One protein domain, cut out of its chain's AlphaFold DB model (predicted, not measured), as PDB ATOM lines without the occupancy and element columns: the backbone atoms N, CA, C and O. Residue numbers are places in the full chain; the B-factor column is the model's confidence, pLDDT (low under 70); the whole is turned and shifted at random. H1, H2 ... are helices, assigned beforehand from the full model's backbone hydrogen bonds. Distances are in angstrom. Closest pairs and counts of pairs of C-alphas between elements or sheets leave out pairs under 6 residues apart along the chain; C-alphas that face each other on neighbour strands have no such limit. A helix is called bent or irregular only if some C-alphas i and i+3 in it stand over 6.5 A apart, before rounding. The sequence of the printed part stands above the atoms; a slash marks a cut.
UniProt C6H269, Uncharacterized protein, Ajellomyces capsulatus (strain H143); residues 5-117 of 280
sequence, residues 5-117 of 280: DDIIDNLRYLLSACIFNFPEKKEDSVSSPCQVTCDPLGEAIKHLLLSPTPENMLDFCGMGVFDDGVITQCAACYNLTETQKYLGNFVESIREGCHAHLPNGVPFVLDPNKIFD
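Overview. This is residues 5 to 117 of the 280 residues of an uncharacterized protein of Ajellomyces capsulatus (strain H143) (UniProt C6H269). Two helical hairpins, H1 with H2 and H4 with H5, pack one on the other with their helices mostly crossed: H1 crosses H5 and H2 crosses H4. The short H3 packs at the far end of H2, and after H5 the chain folds back to place the short H6 on the side of H5. The printed part has 113 residues with six named helices, H1 to H6 in order along the chain, and no named strand; its class is all helix. It is compact and rounded, with a radius of gyration of the C-alphas of 13.2 A and spans of 35 by 27 by 24 A.

Along the chain. H1, residues 5 to 20, begins with C-alpha 5 at (175.814, 241.639, 307.146) and is 21.4 A long from first to last C-alpha. H2, residues 35 to 46, measures 14.4 A and is irregular: C-alphas 37 and 40 are 7.4 A apart. H3, residues 59 to 62, is short, at 5.5 A. H4, residues 68 to 79, measures 16.0 A. H5, residues 85 to 100, measures 23.0 A and ends with C-alpha 100 at (181.666, 246.918, 314.945). H6, residues 112 to 115, measures 5.3 A and ends with C-alpha 115 at (178.284, 231.657, 318.312).

Arrangement. H2 and H5 are the hubs, touching three helices each. H1 and H2 form a hairpin and touch at a steep tilt of 44 degrees, opposite ways; their closest C-alphas, of Arg 12 and Ile 45, are 6.0 A apart. With residues 37 to 41 alone, H2 touches H4 at a steep tilt of 55 degrees, the closest C-alphas being those of Cys 38 and Cys 74, 5.0 A. H4 and H5 form a hairpin at a shallow tilt of 24 degrees, opposite ways, with C-alphas of Ala 75 and Gly 88 closest at 4.0 A. H1, with residues 8 to 15 alone, touches H5 at a steep tilt of 41 degrees; the closest C-alphas, of Ile 8 and Ile 94, are 5.9 A apart. H2 only just touches H3, with 3 pairs of C-alphas within 8 A, the closest of Ala 44 and Phe 60 at 4.9 A. H5, with residues 86 to 93 alone, touches H6, closest at Asn 89 and Ile 115, C-alphas 5.5 A apart. H1 and H4 are apart, as are H2 and H5. In H1 and H4 every O i to N i+4 pair is within hydrogen-bond range; H5 has 11 of 12, H2 has 3 of 8 with 4 of 9 O i to N i+3 pairs, and H3 and H6 are too short for an O i to N i+4 pair.

Size, cuts and confidence. The C-alphas farthest apart, of Glu 55 and Glu 82, are 37.4 A apart. The printed part has no cut. The links H1 to H2, H2 to H3 and H5 to H6 are long. The mean pLDDT of the printed part is 78.2; residue 5, residues 24 to 31, 54 to 55 and 101 to 113 are under 70.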
ATOM      1  N   ASP A   5     177.169 241.158 307.314       64.25
ATOM      2  CA  ASP A   5     175.814 241.639 307.146       64.25
ATOM      3  C   ASP A   5     174.783 240.499 307.097       64.25
ATOM      4  O   ASP A   5     173.847 240.450 307.896       64.25
ATOM      5  N   ASP A   6     175.043 239.493 306.256       71.94
ATOM      6  CA  ASP A   6     174.187 238.313 306.127       71.94
ATOM      7  C   ASP A   6     174.104 237.524 307.444       71.94
ATOM      8  O   ASP A   6     173.078 236.925 307.761       71.94
ATOM      9  N   ILE A   7     175.192 237.471 308.220       76.88
ATOM     10  CA  ILE A   7     175.232 236.709 309.477       76.88
ATOM     11  C   ILE A   7     174.348 237.376 310.533       76.88
ATOM     12  O   ILE A   7     173.573 236.679 311.187       76.88
ATOM     13  N   ILE A   8     174.428 238.700 310.680       80.19
ATOM     14  CA  ILE A   8     173.620 239.445 311.655       80.19
ATOM     15  C   ILE A   8     172.131 239.277 311.349       80.19
ATOM     16  O   ILE A   8     171.366 238.950 312.254       80.19
ATOM     17  N   ASP A   9     171.715 239.408 310.091       81.81
ATOM     18  CA  ASP A   9     170.308 239.241 309.714       81.81
ATOM     19  C   ASP A   9     169.801 237.811 309.916       81.81
ATOM     20  O   ASP A   9     168.695 237.608 310.421       81.81
ATOM     21  N   ASN A  10     170.627 236.805 309.613       84.56
ATOM     22  CA  ASN A  10     170.290 235.411 309.895       84.56
ATOM     23  C   ASN A  10     170.131 235.155 311.403       84.56
ATOM     24  O   ASN A  10     169.191 234.474 311.818       84.56
ATOM     25  N   LEU A  11     171.015 235.718 312.233       84.94
ATOM     26  CA  LEU A  11     170.921 235.612 313.690       84.94
ATOM     27  C   LEU A  11     169.687 236.340 314.227       84.94
ATOM     28  O   LEU A  11     168.976 235.782 315.060       84.94
ATOM     29  N   ARG A  12     169.382 237.539 313.720       86.94
ATOM     30  CA  ARG A  12     168.167 238.288 314.072       86.94
ATOM     31  C   ARG A  12     166.909 237.510 313.717       86.94
ATOM     32  O   ARG A  12     166.004 237.427 314.542       86.94
ATOM     33  N   TYR A  13     166.874 236.902 312.533       86.69
ATOM     34  CA  TYR A  13     165.748 236.087 312.082       86.69
ATOM     35  C   TYR A  13     165.541 234.857 312.964       86.69
ATOM     36  O   TYR A  13     164.424 234.528 313.358       86.69
ATOM     37  N   LEU A  14     166.629 234.176 313.312       85.19
ATOM     38  CA  LEU A  14     166.568 232.999 314.163       85.19
ATOM     39  C   LEU A  14     166.134 233.376 315.588       85.19
ATOM     40  O   LEU A  14     165.235 232.746 316.145       85.19
ATOM     41  N   LEU A  15     166.682 234.459 316.139       87.00
ATOM     42  CA  LEU A  15     166.300 234.998 317.440       87.00
ATOM     43  C   LEU A  15     164.820 235.415 317.468       87.00
ATOM     44  O   LEU A  15     164.102 235.087 318.414       87.00
ATOM     45  N   SER A  16     164.332 236.078 316.414       87.62
ATOM     46  CA  SER A  16     162.931 236.487 316.320       87.62
ATOM     47  C   SER A  16     161.974 235.312 316.198       87.62
ATOM     48  O   SER A  16     160.890 235.345 316.786       87.62
ATOM     49  N   ALA A  17     162.367 234.270 315.469       85.50
ATOM     50  CA  ALA A  17     161.574 233.064 315.318       85.50
ATOM     51  C   ALA A  17     161.526 232.264 316.628       85.50
ATOM     52  O   ALA A  17     160.453 231.811 317.016       85.50
ATOM     53  N   CYS A  18     162.657 232.128 317.332       83.69
ATOM     54  CA  CYS A  18     162.757 231.325 318.552       83.69
ATOM     55  C   CYS A  18     162.151 231.995 319.791       83.69
ATOM     56  O   CYS A  18     161.512 231.306 320.583       83.69
ATOM     57  N   ILE A  19     162.356 233.307 319.970       84.06
ATOM     58  CA  ILE A  19     161.917 234.042 321.171       84.06
ATOM     59  C   ILE A  19     160.561 234.715 320.946       84.06
ATOM     60  O   ILE A  19     159.702 234.696 321.823       84.06
ATOM     61  N   PHE A  20     160.354 235.319 319.772       84.88
ATOM     62  CA  PHE A  20     159.208 236.201 319.535       84.88
ATOM     63  C   PHE A  20     158.152 235.644 318.581       84.88
ATOM     64  O   PHE A  20     157.179 236.353 318.303       84.88
ATOM     65  N   ASN A  21     158.314 234.414 318.084       83.06
ATOM     66  CA  ASN A  21     157.377 233.768 317.161       83.06
ATOM     67  C   ASN A  21     157.063 234.607 315.915       83.06
ATOM     68  O   ASN A  21     155.911 234.704 315.484       83.06
ATOM     69  N   PHE A  22     158.085 235.264 315.370       82.69
ATOM     70  CA  PHE A  22     157.970 236.132 314.205       82.69
ATOM     71  C   PHE A  22     159.033 235.762 313.160       82.69
ATOM     72  O   PHE A  22     160.194 235.589 313.545       82.69
ATOM     73  N   PRO A  23     158.694 235.687 311.857       74.62
ATOM     74  CA  PRO A  23     157.403 236.034 311.236       74.62
ATOM     75  C   PRO A  23     156.354 234.911 311.249       74.62
ATOM     76  O   PRO A  23     155.158 235.195 311.252       74.62
ATOM     77  N   GLU A  24     156.784 233.652 311.289       69.69
ATOM     78  CA  GLU A  24     155.892 232.497 311.391       69.69
ATOM     79  C   GLU A  24     155.811 232.023 312.841       69.69
ATOM     80  O   GLU A  24     156.829 231.823 313.507       69.69
ATOM     81  N   LYS A  25     154.585 231.814 313.325       63.97
ATOM     82  CA  LYS A  25     154.347 231.201 314.630       63.97
ATOM     83  C   LYS A  25     154.687 229.719 314.525       63.97
ATOM     84  O   LYS A  25     153.904 228.953 313.969       63.97
ATOM     85  N   LYS A  26     155.849 229.319 315.035       59.47
ATOM     86  CA  LYS A  26     156.181 227.903 315.201       59.47
ATOM     87  C   LYS A  26     155.617 227.426 316.535       59.47
ATOM     88  O   LYS A  26     155.779 228.102 317.545       59.47
ATOM     89  N   GLU A  27     154.937 226.281 316.530       53.81
ATOM     90  CA  GLU A  27     154.384 225.681 317.756       53.81
ATOM     91  C   GLU A  27     155.490 225.250 318.738       53.81
ATOM     92  O   GLU A  27     155.271 225.254 319.946       53.81
ATOM     93  N   ASP A  28     156.713 225.033 318.237       53.94
ATOM     94  CA  ASP A  28     157.934 224.786 319.020       53.94
ATOM     95  C   ASP A  28     158.622 226.086 319.474       53.94
ATOM     96  O   ASP A  28     159.851 226.210 319.462       53.94
ATOM     97  N   SER A  29     157.836 227.101 319.830       55.84
ATOM     98  CA  SER A  29     158.390 228.316 320.415       55.84
ATOM     99  C   SER A  29     159.096 227.961 321.713       55.84
ATOM    100  O   SER A  29     158.518 227.300 322.583       55.84
ATOM    101  N   VAL A  30     160.345 228.388 321.844       63.16
ATOM    102  CA  VAL A  30     161.161 228.104 323.015       63.16
ATOM    103  C   VAL A  30     160.601 228.922 324.178       63.16
ATOM    104  O   VAL A  30     160.978 230.072 324.386       63.16
ATOM    105  N   SER A  31     159.652 228.340 324.917       64.06
ATOM    106  CA  SER A  31     159.043 228.980 326.081       64.06
ATOM    107  C   SER A  31     160.090 229.058 327.185       64.06
ATOM    108  O   SER A  31     160.367 228.092 327.897       64.06
ATOM    109  N   SER A  32     160.746 230.210 327.250       72.75
ATOM    110  CA  SER A  32     161.818 230.499 328.188       72.75
ATOM    111  C   SER A  32     161.353 231.575 329.162       72.75
ATOM    112  O   SER A  32     160.776 232.572 328.722       72.75
ATOM    113  N   PRO A  33     161.653 231.457 330.468       76.06
ATOM    114  CA  PRO A  33     161.427 232.553 331.412       76.06
ATOM    115  C   PRO A  33     162.195 233.829 331.018       76.06
ATOM    116  O   PRO A  33     161.824 234.926 331.428       76.06
ATOM    117  N   CYS A  34     163.226 233.704 330.176       84.25
ATOM    118  CA  CYS A  34     164.011 234.823 329.668       84.25
ATOM    119  C   CYS A  34     163.308 235.640 328.583       84.25
ATOM    120  O   CYS A  34     163.720 236.771 328.339       84.25
ATOM    121  N   GLN A  35     162.219 235.136 327.992       85.25
ATOM    122  CA  GLN A  35     161.457 235.863 326.975       85.25
ATOM    123  C   GLN A  35     161.035 237.252 327.477       85.25
ATOM    124  O   GLN A  35     161.294 238.244 326.811       85.25
ATOM    125  N   VAL A  36     160.522 237.342 328.709       85.06
ATOM    126  CA  VAL A  36     160.088 238.613 329.320       85.06
ATOM    127  C   VAL A  36     161.250 239.586 329.534       85.06
ATOM    128  O   VAL A  36     161.081 240.796 329.424       85.06
ATOM    129  N   THR A  37     162.448 239.070 329.823       86.62
ATOM    130  CA  THR A  37     163.648 239.913 329.985       86.62
ATOM    131  C   THR A  37     164.100 240.481 328.636       86.62
ATOM    132  O   THR A  37     164.621 241.589 328.566       86.62
ATOM    133  N   CYS A  38     163.865 239.734 327.559       88.19
ATOM    134  CA  CYS A  38     164.253 240.092 326.201       88.19
ATOM    135  C   CYS A  38     163.149 240.808 325.406       88.19
ATOM    136  O   CYS A  38     163.433 241.348 324.339       88.19
ATOM    137  N   ASP A  39     161.912 240.852 325.908       88.19
ATOM    138  CA  ASP A  39     160.756 241.485 325.258       88.19
ATOM    139  C   ASP A  39     161.004 242.920 324.765       88.19
ATOM    140  O   ASP A  39     160.607 243.212 323.633       88.19
ATOM    141  N   PRO A  40     161.699 243.808 325.509       88.62
ATOM    142  CA  PRO A  40     161.972 245.160 325.025       88.62
ATOM    143  C   PRO A  40     162.813 245.183 323.740       88.62
ATOM    144  O   PRO A  40     162.627 246.059 322.900       88.62
ATOM    145  N   LEU A  41     163.688 244.190 323.532       88.00
ATOM    146  CA  LEU A  41     164.490 244.081 322.309       88.00
ATOM    147  C   LEU A  41     163.650 243.619 321.114       88.00
ATOM    148  O   LEU A  41     164.076 243.767 319.968       88.00
ATOM    149  N   GLY A  42     162.469 243.042 321.355       87.31
ATOM    150  CA  GLY A  42     161.640 242.444 320.317       87.31
ATOM    151  C   GLY A  42     161.244 243.427 319.221       87.31
ATOM    152  O   GLY A  42     161.163 243.032 318.061       87.31
ATOM    153  N   GLU A  43     161.037 244.702 319.554       87.19
ATOM    154  CA  GLU A  43     160.710 245.737 318.568       87.19
ATOM    155  C   GLU A  43     161.892 246.018 317.626       87.19
ATOM    156  O   GLU A  43     161.719 245.992 316.408       87.19
ATOM    157  N   ALA A  44     163.104 246.180 318.169       88.31
ATOM    158  CA  ALA A  44     164.313 246.373 317.367       88.31
ATOM    159  C   ALA A  44     164.663 245.133 316.535       88.31
ATOM    160  O   ALA A  44     164.959 245.225 315.343       88.31
ATOM    161  N   ILE A  45     164.568 243.939 317.120       88.19
ATOM    162  CA  ILE A  45     164.907 242.695 316.420       88.19
ATOM    163  C   ILE A  45     163.959 242.451 315.235       88.19
ATOM    164  O   ILE A  45     164.410 242.017 314.178       88.19
ATOM    165  N   LYS A  46     162.668 242.783 315.369       88.19
ATOM    166  CA  LYS A  46     161.673 242.653 314.288       88.19
ATOM    167  C   LYS A  46     161.757 243.767 313.239       88.19
ATOM    168  O   LYS A  46     161.166 243.628 312.166       88.19
ATOM    169  N   HIS A  47     162.456 244.863 313.527       85.88
ATOM    170  CA  HIS A  47     162.514 246.033 312.657       85.88
ATOM    171  C   HIS A  47     163.134 245.700 311.291       85.88
ATOM    172  O   HIS A  47     164.277 245.255 311.211       85.88
ATOM    173  N   LEU A  48     162.360 245.896 310.217       81.44
ATOM    174  CA  LEU A  48     162.746 245.622 308.821       81.44
ATOM    175  C   LEU A  48     163.263 244.197 308.535       81.44
ATOM    176  O   LEU A  48     163.846 243.943 307.486       81.44
ATOM    177  N   LEU A  49     162.966 243.234 309.408       83.69
ATOM    178  CA  LEU A  49     163.503 241.875 309.315       83.69
ATOM    179  C   LEU A  49     163.075 241.116 308.043       83.69
ATOM    180  O   LEU A  49     163.821 240.299 307.519       83.69
ATOM    181  N   LEU A  50     161.862 241.373 307.544       81.00
ATOM    182  CA  LEU A  50     161.319 240.723 306.340       81.00
ATOM    183  C   LEU A  50     161.762 241.390 305.032       81.00
ATOM    184  O   LEU A  50     161.544 240.842 303.953       81.00
ATOM    185  N   SER A  51     162.338 242.584 305.119       77.19
ATOM    186  CA  SER A  51     162.747 243.381 303.967       77.19
ATOM    187  C   SER A  51     164.087 244.068 304.247       77.19
ATOM    188  O   SER A  51     164.132 245.305 304.267       77.19
ATOM    189  N   PRO A  52     165.166 243.298 304.495       73.12
ATOM    190  CA  PRO A  52     166.478 243.876 304.714       73.12
ATOM    191  C   PRO A  52     166.970 244.498 303.407       73.12
ATOM    192  O   PRO A  52     167.036 243.852 302.357       73.12
ATOM    193  N   THR A  53     167.292 245.783 303.460       73.69
ATOM    194  CA  THR A  53     168.059 246.471 302.421       73.69
ATOM    195  C   THR A  53     169.450 246.750 302.979       73.69
ATOM    196  O   THR A  53     169.584 246.961 304.184       73.69
ATOM    197  N   PRO A  54     170.496 246.814 302.138       69.19
ATOM    198  CA  PRO A  54     171.854 247.104 302.605       69.19
ATOM    199  C   PRO A  54     171.984 248.472 303.298       69.19
ATOM    200  O   PRO A  54     172.960 248.707 303.996       69.19
ATOM    201  N   GLU A  55     171.022 249.376 303.097       69.25
ATOM    202  CA  GLU A  55     170.985 250.696 303.736       69.25
ATOM    203  C   GLU A  55     170.339 250.661 305.127       69.25
ATOM    204  O   GLU A  55     170.791 251.381 306.009       69.25
ATOM    205  N   ASN A  56     169.345 249.791 305.343       73.81
ATOM    206  CA  ASN A  56     168.554 249.765 306.579       73.81
ATOM    207  C   ASN A  56     168.889 248.569 307.485       73.81
ATOM    208  O   ASN A  56     168.222 248.314 308.489       73.81
ATOM    209  N   MET A  57     169.894 247.779 307.111       73.94
ATOM    210  CA  MET A  57     170.204 246.515 307.767       73.94
ATOM    211  C   MET A  57     170.631 246.691 309.229       73.94
ATOM    212  O   MET A  57     170.336 245.838 310.057       73.94
ATOM    213  N   LEU A  58     171.272 247.819 309.554       77.88
ATOM    214  CA  LEU A  58     171.746 248.167 310.898       77.88
ATOM    215  C   LEU A  58     170.877 249.233 311.592       77.88
ATOM    216  O   LEU A  58     171.224 249.674 312.685       77.88
ATOM    217  N   ASP A  59     169.738 249.634 311.015       82.44
ATOM    218  CA  ASP A  59     168.878 250.684 311.595       82.44
ATOM    219  C   ASP A  59     168.358 250.309 312.987       82.44
ATOM    220  O   ASP A  59     168.194 251.165 313.861       82.44
ATOM    221  N   PHE A  60     168.169 249.010 313.234       85.00
ATOM    222  CA  PHE A  60     167.749 248.497 314.535       85.00
ATOM    223  C   PHE A  60     168.756 248.796 315.658       85.00
ATOM    224  O   PHE A  60     168.346 248.945 316.807       85.00
ATOM    225  N   CYS A  61     170.048 248.929 315.336       85.12
ATOM    226  CA  CYS A  61     171.095 249.279 316.296       85.12
ATOM    227  C   CYS A  61     170.927 250.707 316.838       85.12
ATOM    228  O   CYS A  61     171.393 251.011 317.931       85.12
ATOM    229  N   GLY A  62     170.283 251.598 316.074       82.19
ATOM    230  CA  GLY A  62     170.027 252.987 316.463       82.19
ATOM    231  C   GLY A  62     168.733 253.185 317.256       82.19
ATOM    232  O   GLY A  62     168.442 254.301 317.690       82.19
ATOM    233  N   MET A  63     167.931 252.133 317.440       84.06
ATOM    234  CA  MET A  63     166.691 252.219 318.201       84.06
ATOM    235  C   MET A  63     166.992 252.254 319.699       84.06
ATOM    236  O   MET A  63     167.682 251.386 320.215       84.06
ATOM    237  N   GLY A  64     166.403 253.204 320.432       78.88
ATOM    238  CA  GLY A  64     166.639 253.345 321.879       78.88
ATOM    239  C   GLY A  64     166.207 252.143 322.736       78.88
ATOM    240  O   GLY A  64     166.572 252.069 323.902       78.88
ATOM    241  N   VAL A  65     165.439 251.206 322.170       82.75
ATOM    242  CA  VAL A  65     165.067 249.934 322.818       82.75
ATOM    243  C   VAL A  65     166.163 248.862 322.705       82.75
ATOM    244  O   VAL A  65     166.150 247.894 323.462       82.75
ATOM    245  N   PHE A  66     167.119 249.029 321.782       85.00
ATOM    246  CA  PHE A  66     168.293 248.170 321.619       85.00
ATOM    247  C   PHE A  66     169.454 248.716 322.462       85.00
ATOM    248  O   PHE A  66     170.459 249.200 321.950       85.00
ATOM    249  N   ASP A  67     169.269 248.694 323.781       86.06
ATOM    250  CA  ASP A  67     170.248 249.197 324.744       86.06
ATOM    251  C   ASP A  67     171.138 248.071 325.292       86.06
ATOM    252  O   ASP A  67     170.668 246.970 325.604       86.06
ATOM    253  N   ASP A  68     172.426 248.375 325.460       84.62
ATOM    254  CA  ASP A  68     173.446 247.458 325.983       84.62
ATOM    255  C   ASP A  68     173.057 246.860 327.346       84.62
ATOM    256  O   ASP A  68     173.350 245.693 327.626       84.62
ATOM    257  N   GLY A  69     172.373 247.629 328.199       85.56
ATOM    258  CA  GLY A  69     171.911 247.172 329.504       85.56
ATOM    259  C   GLY A  69     170.832 246.097 329.398       85.56
ATOM    260  O   GLY A  69     170.891 245.096 330.116       85.56
ATOM    261  N   VAL A  70     169.877 246.260 328.479       87.31
ATOM    262  CA  VAL A  70     168.805 245.274 328.268       87.31
ATOM    263  C   VAL A  70     169.348 244.029 327.566       87.31
ATOM    264  O   VAL A  70     168.986 242.911 327.933       87.31
ATOM    265  N   ILE A  71     170.283 244.199 326.627       89.00
ATOM    266  CA  ILE A  71     170.999 243.084 325.996       89.00
ATOM    267  C   ILE A  71     171.741 242.256 327.043       89.00
ATOM    268  O   ILE A  71     171.544 241.044 327.101       89.00
ATOM    269  N   THR A  72     172.514 242.905 327.915       88.69
ATOM    270  CA  THR A  72     173.282 242.213 328.959       88.69
ATOM    271  C   THR A  72     172.360 241.418 329.889       88.69
ATOM    272  O   THR A  72     172.672 240.287 330.257       88.69
ATOM    273  N   GLN A  73     171.196 241.967 330.254       88.38
ATOM    274  CA  GLN A  73     170.205 241.265 331.081       88.38
ATOM    275  C   GLN A  73     169.593 240.061 330.357       88.38
ATOM    276  O   GLN A  73     169.488 238.975 330.930       88.38
ATOM    277  N   CYS A  74     169.222 240.244 329.091       89.12
ATOM    278  CA  CYS A  74     168.678 239.194 328.242       89.12
ATOM    279  C   CYS A  74     169.684 238.041 328.061       89.12
ATOM    280  O   CYS A  74     169.359 236.877 328.316       89.12
ATOM    281  N   ALA A  75     170.930 238.362 327.708       88.19
ATOM    282  CA  ALA A  75     172.004 237.395 327.533       88.19
ATOM    283  C   ALA A  75     172.353 236.676 328.843       88.19
ATOM    284  O   ALA A  75     172.489 235.450 328.858       88.19
ATOM    285  N   ALA A  76     172.422 237.406 329.962       87.94
ATOM    286  CA  ALA A  76     172.660 236.825 331.279       87.94
ATOM    287  C   ALA A  76     171.569 235.821 331.670       87.94
ATOM    288  O   ALA A  76     171.888 234.754 332.193       87.94
ATOM    289  N   CYS A  77     170.300 236.117 331.378       89.19
ATOM    290  CA  CYS A  77     169.213 235.183 331.643       89.19
ATOM    291  C   CYS A  77     169.387 233.879 330.850       89.19
ATOM    292  O   CYS A  77     169.334 232.795 331.432       89.19
ATOM    293  N   TYR A  78     169.664 233.960 329.545       87.69
ATOM    294  CA  TYR A  78     169.868 232.761 328.726       87.69
ATOM    295  C   TYR A  78     171.119 231.969 329.114       87.69
ATOM    296  O   TYR A  78     171.095 230.741 329.061       87.69
ATOM    297  N   ASN A  79     172.175 232.627 329.591       85.81
ATOM    298  CA  ASN A  79     173.375 231.952 330.090       85.81
ATOM    299  C   ASN A  79     173.101 231.089 331.345       85.81
ATOM    300  O   ASN A  79     173.772 230.084 331.583       85.81
ATOM    301  N   LEU A  80     172.075 231.441 332.129       84.75
ATOM    302  CA  LEU A  80     171.632 230.660 333.290       84.75
ATOM    303  C   LEU A  80     170.779 229.438 332.913       84.75
ATOM    304  O   LEU A  80     170.565 228.564 333.752       84.75
ATOM    305  N   THR A  81     170.291 229.352 331.674       82.62
ATOM    306  CA  THR A  81     169.517 228.195 331.200       82.62
ATOM    307  C   THR A  81     170.445 227.054 330.780       82.62
ATOM    308  O   THR A  81     171.537 227.300 330.292       82.62
ATOM    309  N   GLU A  82     170.052 225.789 330.939       74.31
ATOM    310  CA  GLU A  82     170.923 224.656 330.559       74.31
ATOM    311  C   GLU A  82     170.819 224.281 329.075       74.31
ATOM    312  O   GLU A  82     171.801 223.857 328.471       74.31
ATOM    313  N   THR A  83     169.647 224.469 328.469       73.00
ATOM    314  CA  THR A  83     169.334 223.989 327.113       73.00
ATOM    315  C   THR A  83     169.385 225.077 326.041       73.00
ATOM    316  O   THR A  83     169.287 224.762 324.858       73.00
ATOM    317  N   GLN A  84     169.521 226.350 326.429       79.62
ATOM    318  CA  GLN A  84     169.350 227.508 325.536       79.62
ATOM    319  C   GLN A  84     170.478 228.545 325.667       79.62
ATOM    320  O   GLN A  84     170.312 229.692 325.257       79.62
ATOM    321  N   LYS A  85     171.645 228.158 326.201       83.62
ATOM    322  CA  LYS A  85     172.793 229.067 326.409       83.62
ATOM    323  C   LYS A  85     173.238 229.791 325.140       83.62
ATOM    324  O   LYS A  85     173.580 230.968 325.197       83.62
ATOM    325  N   TYR A  86     173.155 229.113 323.996       83.19
ATOM    326  CA  TYR A  86     173.506 229.672 322.689       83.19
ATOM    327  C   TYR A  86     172.651 230.894 322.309       83.19
ATOM    328  O   TYR A  86     173.117 231.752 321.566       83.19
ATOM    329  N   LEU A  87     171.427 231.041 322.842       84.94
ATOM    330  CA  LEU A  87     170.626 232.247 322.609       84.94
ATOM    331  C   LEU A  87     171.278 233.480 323.242       84.94
ATOM    332  O   LEU A  87     171.251 234.544 322.635       84.94
ATOM    333  N   GLY A  88     171.933 233.337 324.399       85.06
ATOM    334  CA  GLY A  88     172.722 234.422 324.989       85.06
ATOM    335  C   GLY A  88     173.864 234.851 324.067       85.06
ATOM    336  O   GLY A  88     174.066 236.042 323.838       85.06
ATOM    337  N   ASN A  89     174.525 233.876 323.439       85.31
ATOM    338  CA  ASN A  89     175.577 234.124 322.456       85.31
ATOM    339  C   ASN A  89     175.056 234.826 321.198       85.31
ATOM    340  O   ASN A  89     175.760 235.661 320.631       85.31
ATOM    341  N   PHE A  90     173.826 234.541 320.764       86.31
ATOM    342  CA  PHE A  90     173.223 235.218 319.614       86.31
ATOM    343  C   PHE A  90     172.947 236.690 319.904       86.31
ATOM    344  O   PHE A  90     173.281 237.538 319.079       86.31
ATOM    345  N   VAL A  91     172.383 237.008 321.073       87.69
ATOM    346  CA  VAL A  91     172.089 238.399 321.446       87.69
ATOM    347  C   VAL A  91     173.387 239.207 321.574       87.69
ATOM    348  O   VAL A  91     173.475 240.296 321.009       87.69
ATOM    349  N   GLU A  92     174.420 238.657 322.219       85.69
ATOM    350  CA  GLU A  92     175.734 239.315 322.302       85.69
ATOM    351  C   GLU A  92     176.399 239.449 320.925       85.69
ATOM    352  O   GLU A  92     176.943 240.498 320.597       85.69
ATOM    353  N   SER A  93     176.287 238.444 320.050       82.06
ATOM    354  CA  SER A  93     176.827 238.544 318.686       82.06
ATOM    355  C   SER A  93     176.163 239.667 317.882       82.06
ATOM    356  O   SER A  93     176.840 240.385 317.150       82.06
ATOM    357  N   ILE A  94     174.846 239.856 318.022       84.31
ATOM    358  CA  ILE A  94     174.121 240.949 317.356       84.31
ATOM    359  C   ILE A  94     174.564 242.306 317.925       84.31
ATOM    360  O   ILE A  94     174.790 243.242 317.156       84.31
ATOM    361  N   ARG A  95     174.746 242.410 319.248       84.62
ATOM    362  CA  ARG A  95     175.275 243.610 319.916       84.62
ATOM    363  C   ARG A  95     176.649 243.991 319.381       84.62
ATOM    364  O   ARG A  95     176.860 245.132 318.974       84.62
ATOM    365  N   GLU A  96     177.565 243.035 319.325       79.12
ATOM    366  CA  GLU A  96     178.905 243.262 318.788       79.12
ATOM    367  C   GLU A  96     178.874 243.610 317.293       79.12
ATOM    368  O   GLU A  96     179.641 244.457 316.831       79.12
ATOM    369  N   GLY A  97     177.934 243.035 316.536       78.38
ATOM    370  CA  GLY A  97     177.642 243.433 315.157       78.38
ATOM    371  C   GLY A  97     177.286 244.914 315.018       78.38
ATOM    372  O   GLY A  97     177.828 245.592 314.142       78.38
ATOM    373  N   CYS A  98     176.456 245.438 315.920       80.06
ATOM    374  CA  CYS A  98     176.126 246.862 315.975       80.06
ATOM    375  C   CYS A  98     177.341 247.735 316.331       80.06
ATOM    376  O   CYS A  98     177.574 248.760 315.691       80.06
ATOM    377  N   HIS A  99     178.155 247.327 317.311       78.44
ATOM    378  CA  HIS A  99     179.336 248.096 317.739       78.44
ATOM    379  C   HIS A  99     180.455 248.127 316.699       78.44
ATOM    380  O   HIS A  99     181.193 249.117 316.603       78.44
ATOM    381  N   ALA A 100     180.599 247.054 315.921       70.81
ATOM    382  CA  ALA A 100     181.666 246.918 314.945       70.81
ATOM    383  C   ALA A 100     181.491 247.832 313.717       70.81
ATOM    384  O   ALA A 100     182.502 248.123 313.076       70.81
ATOM    385  N   HIS A 101     180.267 248.303 313.412       63.06
ATOM    386  CA  HIS A 101     179.938 249.128 312.233       63.06
ATOM    387  C   HIS A 101     180.706 248.671 310.980       63.06
ATOM    388  O   HIS A 101     181.432 249.440 310.338       63.06
ATOM    389  N   LEU A 102     180.610 247.374 310.686       58.25
ATOM    390  CA  LEU A 102     181.363 246.782 309.594       58.25
ATOM    391  C   LEU A 102     180.848 247.353 308.260       58.25
ATOM    392  O   LEU A 102     179.645 247.364 308.020       58.25
ATOM    393  N   PRO A 103     181.734 247.858 307.388       51.25
ATOM    394  CA  PRO A 103     181.380 248.201 306.016       51.25
ATOM    395  C   PRO A 103     180.964 246.934 305.251       51.25
ATOM    396  O   PRO A 103     181.531 245.853 305.458       51.25
ATOM    397  N   ASN A 104     180.059 247.098 304.288       54.41
ATOM    398  CA  ASN A 104     179.564 245.994 303.473       54.41
ATOM    399  C   ASN A 104     180.722 245.182 302.862       54.41
ATOM    400  O   ASN A 104     181.628 245.734 302.231       54.41
ATOM    401  N   GLY A 105     180.691 243.858 303.033       51.06
ATOM    402  CA  GLY A 105     181.665 242.936 302.430       51.06
ATOM    403  C   GLY A 105     182.867 242.545 303.299       51.06
ATOM    404  O   GLY A 105     183.717 241.782 302.832       51.06
ATOM    405  N   VAL A 106     182.965 243.016 304.546       54.47
ATOM    406  CA  VAL A 106     183.995 242.554 305.494       54.47
ATOM    407  C   VAL A 106     183.475 241.342 306.283       54.47
ATOM    408  O   VAL A 106     182.315 241.338 306.686       54.47
ATOM    409  N   PRO A 107     184.283 240.284 306.484       57.28
ATOM    410  CA  PRO A 107     183.877 239.134 307.287       57.28
ATOM    411  C   PRO A 107     183.725 239.509 308.767       57.28
ATOM    412  O   PRO A 107     184.541 240.251 309.317       57.28
ATOM    413  N   PHE A 108     182.691 238.965 309.409       63.03
ATOM    414  CA  PHE A 108     182.455 239.119 310.843       63.03
ATOM    415  C   PHE A 108     183.604 238.457 311.613       63.03
ATOM    416  O   PHE A 108     184.010 237.345 311.280       63.03
ATOM    417  N   VAL A 109     184.165 239.155 312.603       58.91
ATOM    418  CA  VAL A 109     185.395 238.720 313.298       58.91
ATOM    419  C   VAL A 109     185.107 237.680 314.389       58.91
ATOM    420  O   VAL A 109     186.042 237.124 314.958       58.91
ATOM    421  N   LEU A 110     183.838 237.379 314.687       64.81
ATOM    422  CA  LEU A 110     183.511 236.296 315.611       64.81
ATOM    423  C   LEU A 110     183.558 234.958 314.878       64.81
ATOM    424  O   LEU A 110     182.935 234.780 313.829       64.81
ATOM    425  N   ASP A 111     184.263 234.003 315.480       63.84
ATOM    426  CA  ASP A 111     184.288 232.624 315.015       63.84
ATOM    427  C   ASP A 111     182.859 232.053 315.010       63.84
ATOM    428  O   ASP A 111     182.255 231.926 316.080       63.84
ATOM    429  N   PRO A 112     182.317 231.630 313.849       65.19
ATOM    430  CA  PRO A 112     180.956 231.098 313.754       65.19
ATOM    431  C   PRO A 112     180.717 229.929 314.711       65.19
ATOM    432  O   PRO A 112     179.637 229.784 315.274       65.19
ATOM    433  N   ASN A 113     181.756 229.127 314.949       65.31
ATOM    434  CA  ASN A 113     181.697 227.967 315.832       65.31
ATOM    435  C   ASN A 113     181.492 228.341 317.307       65.31
ATOM    436  O   ASN A 113     180.936 227.536 318.041       65.31
ATOM    437  N   LYS A 114     181.901 229.542 317.739       71.50
ATOM    438  CA  LYS A 114     181.684 230.024 319.113       71.50
ATOM    439  C   LYS A 114     180.287 230.608 319.321       71.50
ATOM    440  O   LYS A 114     179.785 230.578 320.436       71.50
ATOM    441  N   ILE A 115     179.641 231.089 318.257       75.94
ATOM    442  CA  ILE A 115     178.284 231.657 318.312       75.94
ATOM    443  C   ILE A 115     177.250 230.568 318.638       75.94
ATOM    444  O   ILE A 115     176.328 230.800 319.413       75.94
ATOM    445  N   PHE A 116     177.423 229.368 318.074       78.12
ATOM    446  CA  PHE A 116     176.529 228.221 318.288       78.12
ATOM    447  C   PHE A 116     176.917 227.338 319.482       78.12
ATOM    448  O   PHE A 116     176.228 226.355 319.755       78.12
ATOM    449  N   ASP A 117     178.012 227.656 320.173       75.31
ATOM    450  CA  ASP A 117     178.452 226.885 321.331       75.31
ATOM    451  C   ASP A 117     177.648 227.257 322.590       75.31
ATOM    452  O   ASP A 117     176.926 228.255 322.647       75.31
TER     453      ASP A 117